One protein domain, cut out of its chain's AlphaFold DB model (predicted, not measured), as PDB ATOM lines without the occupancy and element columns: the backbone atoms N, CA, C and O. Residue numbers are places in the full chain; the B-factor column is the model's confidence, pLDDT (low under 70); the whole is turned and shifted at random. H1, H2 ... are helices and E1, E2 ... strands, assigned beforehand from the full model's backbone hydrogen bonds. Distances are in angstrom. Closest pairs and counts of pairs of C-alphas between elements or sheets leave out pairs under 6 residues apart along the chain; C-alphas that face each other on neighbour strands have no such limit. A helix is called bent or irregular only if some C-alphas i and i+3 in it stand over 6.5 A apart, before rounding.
ATOM      1  N   ASN A  16     -48.551  -7.100 -50.395       94.75
ATOM      2  CA  ASN A  16     -49.847  -6.836 -49.764       94.75
ATOM      3  C   ASN A  16     -50.506  -8.113 -49.213       94.75
ATOM      4  O   ASN A  16     -51.104  -8.072 -48.143       94.75
ATOM      5  N   VAL A  17     -50.362  -9.245 -49.909       96.44
ATOM      6  CA  VAL A  17     -50.858 -10.552 -49.454       96.44
ATOM      7  C   VAL A  17     -50.030 -11.064 -48.278       96.44
ATOM      8  O   VAL A  17     -50.590 -11.560 -47.308       96.44
ATOM      9  N   ILE A  18     -48.706 -10.887 -48.306       95.44
ATOM     10  CA  ILE A  18     -47.836 -11.252 -47.177       95.44
ATOM     11  C   ILE A  18     -48.214 -10.465 -45.914       95.44
ATOM     12  O   ILE A  18     -48.310 -11.026 -44.823       95.44
ATOM     13  N   GLU A  19     -48.421  -9.157 -46.040       94.12
ATOM     14  CA  GLU A  19     -48.702  -8.290 -44.896       94.12
ATOM     15  C   GLU A  19     -50.078  -8.563 -44.289       94.12
ATOM     16  O   GLU A  19     -50.178  -8.637 -43.063       94.12
ATOM     17  N   ARG A  20     -51.106  -8.767 -45.124       94.50
ATOM     18  CA  ARG A  20     -52.507  -8.876 -44.689       94.50
ATOM     19  C   ARG A  20     -52.984 -10.301 -44.440       94.50
ATOM     20  O   ARG A  20     -53.832 -10.508 -43.584       94.50
ATOM     21  N   ASN A  21     -52.476 -11.269 -45.198       95.44
ATOM     22  CA  ASN A  21     -53.041 -12.615 -45.240       95.44
ATOM     23  C   ASN A  21     -52.104 -13.685 -44.686       95.44
ATOM     24  O   ASN A  21     -52.515 -14.837 -44.687       95.44
ATOM     25  N   ILE A  22     -50.883 -13.345 -44.254       95.25
ATOM     26  CA  ILE A  22     -49.961 -14.292 -43.614       95.25
ATOM     27  C   ILE A  22     -49.738 -13.897 -42.155       95.25
ATOM     28  O   ILE A  22     -49.311 -12.772 -41.883       95.25
ATOM     29  N   THR A  23     -49.995 -14.807 -41.217       94.38
ATOM     30  CA  THR A  23     -49.748 -14.605 -39.774       94.38
ATOM     31  C   THR A  23     -48.566 -15.442 -39.283       94.38
ATOM     32  O   THR A  23     -48.101 -16.341 -39.980       94.38
ATOM     33  N   PHE A  24     -48.052 -15.151 -38.083       93.62
ATOM     34  CA  PHE A  24     -47.008 -15.976 -37.464       93.62
ATOM     35  C   PHE A  24     -47.484 -17.416 -37.217       93.62
ATOM     36  O   PHE A  24     -46.754 -18.362 -37.503       93.62
ATOM     37  N   ASP A  25     -48.736 -17.593 -36.790       95.44
ATOM     38  CA  ASP A  25     -49.319 -18.921 -36.567       95.44
ATOM     39  C   ASP A  25     -49.365 -19.760 -37.843       95.44
ATOM     40  O   ASP A  25     -49.234 -20.979 -37.787       95.44
ATOM     41  N   GLU A  26     -49.490 -19.131 -39.011       95.69
ATOM     42  CA  GLU A  26     -49.384 -19.841 -40.282       95.69
ATOM     43  C   GLU A  26     -47.968 -20.366 -40.540       95.69
ATOM     44  O   GLU A  26     -47.829 -21.496 -41.004       95.69
ATOM     45  N   TYR A  27     -46.915 -19.622 -40.181       94.44
ATOM     46  CA  TYR A  27     -45.547 -20.156 -40.223       94.44
ATOM     47  C   TYR A  27     -45.399 -21.362 -39.299       94.44
ATOM     48  O   TYR A  27     -44.884 -22.394 -39.726       94.44
ATOM     49  N   LYS A  28     -45.893 -21.249 -38.060       94.25
ATOM     50  CA  LYS A  28     -45.828 -22.335 -37.079       94.25
ATOM     51  C   LYS A  28     -46.599 -23.568 -37.553       94.25
ATOM     52  O   LYS A  28     -46.043 -24.656 -37.583       94.25
ATOM     53  N   ARG A  29     -47.832 -23.390 -38.031       95.88
ATOM     54  CA  ARG A  29     -48.642 -24.473 -38.602       95.88
ATOM     55  C   ARG A  29     -47.934 -25.144 -39.774       95.88
ATOM     56  O   ARG A  29     -47.885 -26.363 -39.812       95.88
ATOM     57  N   CYS A  30     -47.380 -24.367 -40.708       95.12
ATOM     58  CA  CYS A  30     -46.642 -24.908 -41.849       95.12
ATOM     59  C   CYS A  30     -45.458 -25.780 -41.404       95.12
ATOM     60  O   CYS A  30     -45.224 -26.831 -41.999       95.12
ATOM     61  N   LEU A  31     -44.734 -25.352 -40.366       91.69
ATOM     62  CA  LEU A  31     -43.605 -26.088 -39.802       91.69
ATOM     63  C   LEU A  31     -44.055 -27.361 -39.071       91.69
ATOM     64  O   LEU A  31     -43.521 -28.433 -39.339       91.69
ATOM     65  N   ASP A  32     -45.053 -27.258 -38.197       91.94
ATOM     66  CA  ASP A  32     -45.483 -28.357 -37.329       91.94
ATOM     67  C   ASP A  32     -46.211 -29.457 -38.115       91.94
ATOM     68  O   ASP A  32     -45.993 -30.644 -37.884       91.94
ATOM     69  N   THR A  33     -47.065 -29.081 -39.073       93.56
ATOM     70  CA  THR A  33     -47.852 -30.049 -39.854       93.56
ATOM     71  C   THR A  33     -47.169 -30.477 -41.147       93.56
ATOM     72  O   THR A  33     -47.668 -31.374 -41.825       93.56
ATOM     73  N   GLN A  34     -46.063 -29.822 -41.525       90.94
ATOM     74  CA  GLN A  34     -45.392 -29.984 -42.821       90.94
ATOM     75  C   GLN A  34     -46.312 -29.719 -44.032       90.94
ATOM     76  O   GLN A  34     -45.986 -30.083 -45.165       90.94
ATOM     77  N   GLN A  35     -47.462 -29.067 -43.818       94.88
ATOM     78  CA  GLN A  35     -48.408 -28.734 -44.878       94.88
ATOM     79  C   GLN A  35     -48.069 -27.386 -45.507       94.88
ATOM     80  O   GLN A  35     -47.769 -26.402 -44.828       94.88
ATOM     81  N   GLU A  36     -48.158 -27.338 -46.832       96.94
ATOM     82  CA  GLU A  36     -47.975 -26.113 -47.601       96.94
ATOM     83  C   GLU A  36     -49.170 -25.173 -47.397       96.94
ATOM     84  O   GLU A  36     -50.328 -25.591 -47.383       96.94
ATOM     85  N   ILE A  37     -48.893 -23.877 -47.253       97.25
ATOM     86  CA  ILE A  37     -49.928 -22.847 -47.140       97.25
ATOM     87  C   ILE A  37     -50.023 -22.113 -48.460       97.25
ATOM     88  O   ILE A  37     -49.037 -21.551 -48.938       97.25
ATOM     89  N   TYR A  38     -51.229 -22.070 -49.010       97.56
ATOM     90  CA  TYR A  38     -51.524 -21.390 -50.260       97.56
ATOM     91  C   TYR A  38     -52.189 -20.035 -50.009       97.56
ATOM     92  O   TYR A  38     -52.923 -19.860 -49.032       97.56
ATOM     93  N   LYS A  39     -51.920 -19.063 -50.883       97.25
ATOM     94  CA  LYS A  39     -52.578 -17.754 -50.876       97.25
ATOM     95  C   LYS A  39     -52.969 -17.341 -52.290       97.25
ATOM     96  O   LYS A  39     -52.140 -17.373 -53.206       97.25
ATOM     97  N   SER A  40     -54.212 -16.888 -52.424       97.50
ATOM     98  CA  SER A  40     -54.714 -16.242 -53.631       97.50
ATOM     99  C   SER A  40     -54.101 -14.860 -53.820       97.50
ATOM    100  O   SER A  40     -53.945 -14.087 -52.871       97.50
ATOM    101  N   MET A  41     -53.781 -14.523 -55.065       96.69
ATOM    102  CA  MET A  41     -53.412 -13.170 -55.452       96.69
ATOM    103  C   MET A  41     -53.747 -12.886 -56.914       96.69
ATOM    104  O   MET A  41     -53.469 -13.691 -57.799       96.69
ATOM    105  N   ASN A  42     -54.265 -11.686 -57.171       96.38
ATOM    106  CA  ASN A  42     -54.452 -11.178 -58.528       96.38
ATOM    107  C   ASN A  42     -53.119 -10.717 -59.103       96.38
ATOM    108  O   ASN A  42     -52.396  -9.959 -58.452       96.38
ATOM    109  N   ILE A  43     -52.789 -11.132 -60.320       95.25
ATOM    110  CA  ILE A  43     -51.542 -10.806 -61.013       95.25
ATOM    111  C   ILE A  43     -51.800 -10.394 -62.463       95.25
ATOM    112  O   ILE A  43     -52.764 -10.834 -63.080       95.25
ATOM    113  N   PHE A  44     -50.900  -9.578 -63.012       95.75
ATOM    114  CA  PHE A  44     -50.822  -9.343 -64.452       95.75
ATOM    115  C   PHE A  44     -49.965 -10.436 -65.084       95.75
ATOM    116  O   PHE A  44     -48.859 -10.714 -64.607       95.75
ATOM    117  N   ARG A  45     -50.469 -11.068 -66.143       95.50
ATOM    118  CA  ARG A  45     -49.757 -12.120 -66.873       95.50
ATOM    119  C   ARG A  45     -49.867 -11.916 -68.365       95.50
ATOM    120  O   ARG A  45     -50.943 -11.632 -68.873       95.50
ATOM    121  N   SER A  46     -48.743 -12.097 -69.049       96.56
ATOM    122  CA  SER A  46     -48.687 -12.113 -70.505       96.56
ATOM    123  C   SER A  46     -48.670 -13.556 -70.994       96.56
ATOM    124  O   SER A  46     -47.818 -14.340 -70.573       96.56
ATOM    125  N   HIS A  47     -49.600 -13.899 -71.881       96.31
ATOM    126  CA  HIS A  47     -49.609 -15.154 -72.627       96.31
ATOM    127  C   HIS A  47     -49.650 -14.814 -74.111       96.31
ATOM    128  O   HIS A  47     -50.571 -14.133 -74.552       96.31
ATOM    129  N   ARG A  48     -48.655 -15.271 -74.887       96.31
ATOM    130  CA  ARG A  48     -48.563 -15.006 -76.339       96.31
ATOM    131  C   ARG A  48     -48.773 -13.521 -76.686       96.31
ATOM    132  O   ARG A  48     -49.567 -13.189 -77.557       96.31
ATOM    133  N   HIS A  49     -48.084 -12.636 -75.966       95.00
ATOM    134  CA  HIS A  49     -48.170 -11.175 -76.117       95.00
ATOM    135  C   HIS A  49     -49.524 -10.534 -75.761       95.00
ATOM    136  O   HIS A  49     -49.688  -9.333 -75.951       95.00
ATOM    137  N   GLN A  50     -50.467 -11.280 -75.183       96.94
ATOM    138  CA  GLN A  50     -51.726 -10.746 -74.661       96.94
ATOM    139  C   GLN A  50     -51.683 -10.682 -73.132       96.94
ATOM    140  O   GLN A  50     -51.280 -11.646 -72.477       96.94
ATOM    141  N   ILE A  51     -52.072  -9.538 -72.562       96.75
ATOM    142  CA  ILE A  51     -52.028  -9.288 -71.116       96.75
ATOM    143  C   ILE A  51     -53.395  -9.573 -70.500       96.75
ATOM    144  O   ILE A  51     -54.413  -9.058 -70.950       96.75
ATOM    145  N   PHE A  52     -53.388 -10.341 -69.417       96.88
ATOM    146  CA  PHE A  52     -54.566 -10.707 -68.647       96.88
ATOM    147  C   PHE A  52     -54.355 -10.371 -67.174       96.88
ATOM    148  O   PHE A  52     -53.238 -10.459 -66.652       96.88
ATOM    149  N   ILE A  53     -55.450 -10.045 -66.492       97.25
ATOM    150  CA  ILE A  53     -55.519 -10.108 -65.035       97.25
ATOM    151  C   ILE A  53     -55.996 -11.512 -64.682       97.25
ATOM    152  O   ILE A  53     -57.000 -11.979 -65.212       97.25
ATOM    153  N   GLN A  54     -55.256 -12.193 -63.817       96.75
ATOM    154  CA  GLN A  54     -55.576 -13.550 -63.388       96.75
ATOM    155  C   GLN A  54     -55.454 -13.655 -61.876       96.75
ATOM    156  O   GLN A  54     -54.481 -13.165 -61.298       96.75
ATOM    157  N   GLU A  55     -56.409 -14.329 -61.245       96.94
ATOM    158  CA  GLU A  55     -56.238 -14.813 -59.882       96.94
ATOM    159  C   GLU A  55     -55.411 -16.099 -59.920       96.94
ATOM    160  O   GLU A  55     -55.703 -17.016 -60.688       96.94
ATOM    161  N   ILE A  56     -54.362 -16.169 -59.102       96.81
ATOM    162  CA  ILE A  56     -53.610 -17.406 -58.900       96.81
ATOM    163  C   ILE A  56     -53.590 -17.783 -57.428       96.81
ATOM    164  O   ILE A  56     -53.410 -16.917 -56.573       96.81
ATOM    165  N   ASN A  57     -53.692 -19.079 -57.143       97.12
ATOM    166  CA  ASN A  57     -53.474 -19.622 -55.810       97.12
ATOM    167  C   ASN A  57     -52.062 -20.217 -55.726       97.12
ATOM    168  O   ASN A  57     -51.761 -21.216 -56.380       97.12
ATOM    169  N   LYS A  58     -51.164 -19.574 -54.976       95.06
ATOM    170  CA  LYS A  58     -49.733 -19.917 -54.950       95.06
ATOM    171  C   LYS A  58     -49.324 -20.455 -53.585       95.06
ATOM    172  O   LYS A  58     -49.761 -19.917 -52.574       95.06
ATOM    173  N   VAL A  59     -48.414 -21.433 -53.561       96.81
ATOM    174  CA  VAL A  59     -47.700 -21.827 -52.335       96.81
ATOM    175  C   VAL A  59     -46.968 -20.605 -51.780       96.81
ATOM    176  O   VAL A  59     -46.036 -20.088 -52.401       96.81
ATOM    177  N   ALA A  60     -47.425 -20.129 -50.629       96.62
ATOM    178  CA  ALA A  60     -46.852 -19.011 -49.906       96.62
ATOM    179  C   ALA A  60     -45.820 -19.477 -48.879       96.62
ATOM    180  O   ALA A  60     -44.748 -18.879 -48.797       96.62
ATOM    181  N   LEU A  61     -46.121 -20.550 -48.140       96.44
ATOM    182  CA  LEU A  61     -45.224 -21.151 -47.153       96.44
ATOM    183  C   LEU A  61     -45.100 -22.656 -47.401       96.44
ATOM    184  O   LEU A  61     -46.080 -23.320 -47.733       96.44
ATOM    185  N   SER A  62     -43.887 -23.175 -47.239       94.81
ATOM    186  CA  SER A  62     -43.567 -24.600 -47.276       94.81
ATOM    187  C   SER A  62     -42.444 -24.859 -46.278       94.81
ATOM    188  O   SER A  62     -41.503 -24.069 -46.205       94.81
ATOM    189  N   ALA A  63     -42.537 -25.957 -45.528       91.88
ATOM    190  CA  ALA A  63     -41.491 -26.386 -44.601       91.88
ATOM    191  C   ALA A  63     -40.338 -27.131 -45.299       91.88
ATOM    192  O   ALA A  63     -39.306 -27.396 -44.684       91.88
ATOM    193  N   LYS A  64     -40.488 -27.460 -46.589       88.25
ATOM    194  CA  LYS A  64     -39.471 -28.180 -47.360       88.25
ATOM    195  C   LYS A  64     -38.306 -27.253 -47.697       88.25
ATOM    196  O   LYS A  64     -38.464 -26.300 -48.461       88.25
ATOM    197  N   ASP A  65     -37.117 -27.591 -47.216       87.06
ATOM    198  CA  ASP A  65     -35.868 -26.994 -47.682       87.06
ATOM    199  C   ASP A  65     -35.153 -27.978 -48.611       87.06
ATOM    200  O   ASP A  65     -34.486 -28.908 -48.172       87.06
ATOM    201  N   THR A  66     -35.274 -27.771 -49.921       88.31
ATOM    202  CA  THR A  66     -34.680 -28.665 -50.929       88.31
ATOM    203  C   THR A  66     -33.151 -28.674 -50.925       88.31
ATOM    204  O   THR A  66     -32.547 -29.542 -51.550       88.31
ATOM    205  N   LYS A  67     -32.504 -27.728 -50.235       90.69
ATOM    206  CA  LYS A  67     -31.040 -27.655 -50.121       90.69
ATOM    207  C   LYS A  67     -30.521 -28.305 -48.838       90.69
ATOM    208  O   LYS A  67     -29.307 -28.304 -48.605       90.69
ATOM    209  N   ARG A  68     -31.413 -28.841 -48.003       93.12
ATOM    210  CA  ARG A  68     -31.094 -29.415 -46.699       93.12
ATOM    211  C   ARG A  68     -31.753 -30.783 -46.523       93.12
ATOM    212  O   ARG A  68     -32.901 -30.989 -46.886       93.12
ATOM    213  N   HIS A  69     -31.035 -31.708 -45.902       90.88
ATOM    214  CA  HIS A  69     -31.585 -32.956 -45.395       90.88
ATOM    215  C   HIS A  69     -31.941 -32.777 -43.917       90.88
ATOM    216  O   HIS A  69     -31.052 -32.578 -43.085       90.88
ATOM    217  N   ILE A  70     -33.231 -32.825 -43.589       90.19
ATOM    218  CA  ILE A  70     -33.733 -32.690 -42.216       90.19
ATOM    219  C   ILE A  70     -33.541 -34.029 -41.489       90.19
ATOM    220  O   ILE A  70     -33.940 -35.074 -41.995       90.19
ATOM    221  N   LEU A  71     -32.880 -34.019 -40.329       90.31
ATOM    222  CA  LEU A  71     -32.664 -35.222 -39.513       90.31
ATOM    223  C   LEU A  71     -33.922 -35.577 -38.694       90.31
ATOM    224  O   LEU A  71     -34.776 -34.709 -38.512       90.31
ATOM    225  N   PRO A  72     -34.035 -36.801 -38.132       86.94
ATOM    226  CA  PRO A  72     -35.235 -37.252 -37.411       86.94
ATOM    227  C   PRO A  72     -35.709 -36.345 -36.262       86.94
ATOM    228  O   PRO A  72     -36.879 -36.376 -35.904       86.94
ATOM    229  N   GLY A  73     -34.828 -35.505 -35.706       83.69
ATOM    230  CA  GLY A  73     -35.184 -34.510 -34.690       83.69
ATOM    231  C   GLY A  73     -35.843 -33.229 -35.225       83.69
ATOM    232  O   GLY A  73     -36.122 -32.336 -34.435       83.69
ATOM    233  N   GLY A  74     -36.026 -33.073 -36.541       81.62
ATOM    234  CA  GLY A  74     -36.732 -31.944 -37.173       81.62
ATOM    235  C   GLY A  74     -36.009 -30.587 -37.145       81.62
ATOM    236  O   GLY A  74     -36.311 -29.717 -37.955       81.62
ATOM    237  N   VAL A  75     -35.035 -30.406 -36.249       86.62
ATOM    238  CA  VAL A  75     -34.294 -29.146 -36.054       86.62
ATOM    239  C   VAL A  75     -32.930 -29.181 -36.739       86.62
ATOM    240  O   VAL A  75     -32.509 -28.221 -37.385       86.62
ATOM    241  N   THR A  76     -32.209 -30.292 -36.601       91.50
ATOM    242  CA  THR A  76     -30.874 -30.432 -37.183       91.50
ATOM    243  C   THR A  76     -30.983 -30.758 -38.665       91.50
ATOM    244  O   THR A  76     -31.704 -31.674 -39.060       91.50
ATOM    245  N   THR A  77     -30.225 -30.036 -39.488       93.19
ATOM    246  CA  THR A  77     -30.194 -30.257 -40.932       93.19
ATOM    247  C   THR A  77     -28.767 -30.408 -41.444       93.19
ATOM    248  O   THR A  77     -27.836 -29.771 -40.952       93.19
ATOM    249  N   LEU A  78     -28.592 -31.249 -42.457       94.56
ATOM    250  CA  LEU A  78     -27.347 -31.391 -43.207       94.56
ATOM    251  C   LEU A  78     -27.496 -30.696 -44.561       94.56
ATOM    252  O   LEU A  78     -28.580 -30.684 -45.134       94.56
ATOM    253  N   ALA A  79     -26.435 -30.079 -45.080       93.94
ATOM    254  CA  ALA A  79     -26.469 -29.524 -46.435       93.94
ATOM    255  C   ALA A  79     -26.556 -30.642 -47.483       93.94
ATOM    256  O   ALA A  79     -26.020 -31.726 -47.271       93.94
ATOM    257  N   HIS A  80     -27.204 -30.381 -48.618       90.75
ATOM    258  CA  HIS A  80     -27.189 -31.310 -49.749       90.75
ATOM    259  C   HIS A  80     -25.744 -31.700 -50.130       90.75
ATOM    260  O   HIS A  80     -24.877 -30.832 -50.216       90.75
TER     261      HIS A  80
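What this domain is: This is residues 16 to 80 of the 87 residues of an uncharacterized protein of Mytilus galloprovincialis (UniProt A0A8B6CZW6). A long, bent two-stranded hairpin, E1 and E2, reaches out to one end of the model, where its tip, residues 46 to 51, sticks out free; a small second hairpin, E3 and E4, makes the opposite end. Two short helices are near the long hairpin: H1 comes close to E1 at Met 41, and H2 comes close to the end away from the tip, at Ile 37 and Leu 61. The printed part has 65 residues, with two named helices and four named strands in the order H1, H2, E1, E2, E3, E4; the class is mixed, helices and strands, and each hairpin is an antiparallel sheet of two strands. The whole is only just loose, close to extended, with a radius of gyration of the C-alphas of 16.1 A, and spans 49 by 28 by 15 A.

Where its parts are: H1 is residues 16 to 21, 8.0 A from first to last C-alpha, and begins at C-alpha 16 at (-49.847, -6.836, -49.764). H2 is residues 24 to 33, 14.3 A long. E1 is residues 37 to 47, 26.6 A long, and bends by 73 degrees at residue 44. E2 is residues 50 to 61, 30.1 A long; it begins at C-alpha 50 at (-51.726, -10.746, -74.661) and bends by 62 degrees at residue 53. E3 is residues 68 to 70, 6.1 A long. E4 is residues 77 to 79, 6.7 A long, and ends at C-alpha 79 at (-26.469, -29.524, -46.435).

How they stand to each other: The closest C-alphas of H1 and E1 are those of Val 17 and Met 41, 7.0 A apart. H1 and H2 are apart. The closest C-alphas of H2 and E1 are those of Cys 30 and Ile 37, 6.6 A apart. The closest C-alphas of H2 and E2 are those of Cys 30 and Leu 61, 6.7 A apart. In both helices every O i to N i+4 pair is within hydrogen-bond range. E1 and E2 form a hairpin, antiparallel at 158 degrees between their directions; N 43 and O 54, 2.8 A apart, and N 37 and O 61, 2.9 A apart, are within hydrogen-bond range. E3 and E4 form a hairpin, antiparallel at 154 degrees, with N 69 and O 78 within hydrogen-bond range at 2.8 A. E2 and E3 are apart.

The domain as a whole: The two C-alphas farthest apart are those of Gln 50 and Gly 73, at 49.4 A. The printed part has no cut, and no link is long: those from H1 to H2, H2 to E1 and E1 to E2 are tight, and those from E2 to E3 and E3 to E4, with 6 residues each, are short. The mean pLDDT of the printed part is 93.9, and no printed residue is under 70.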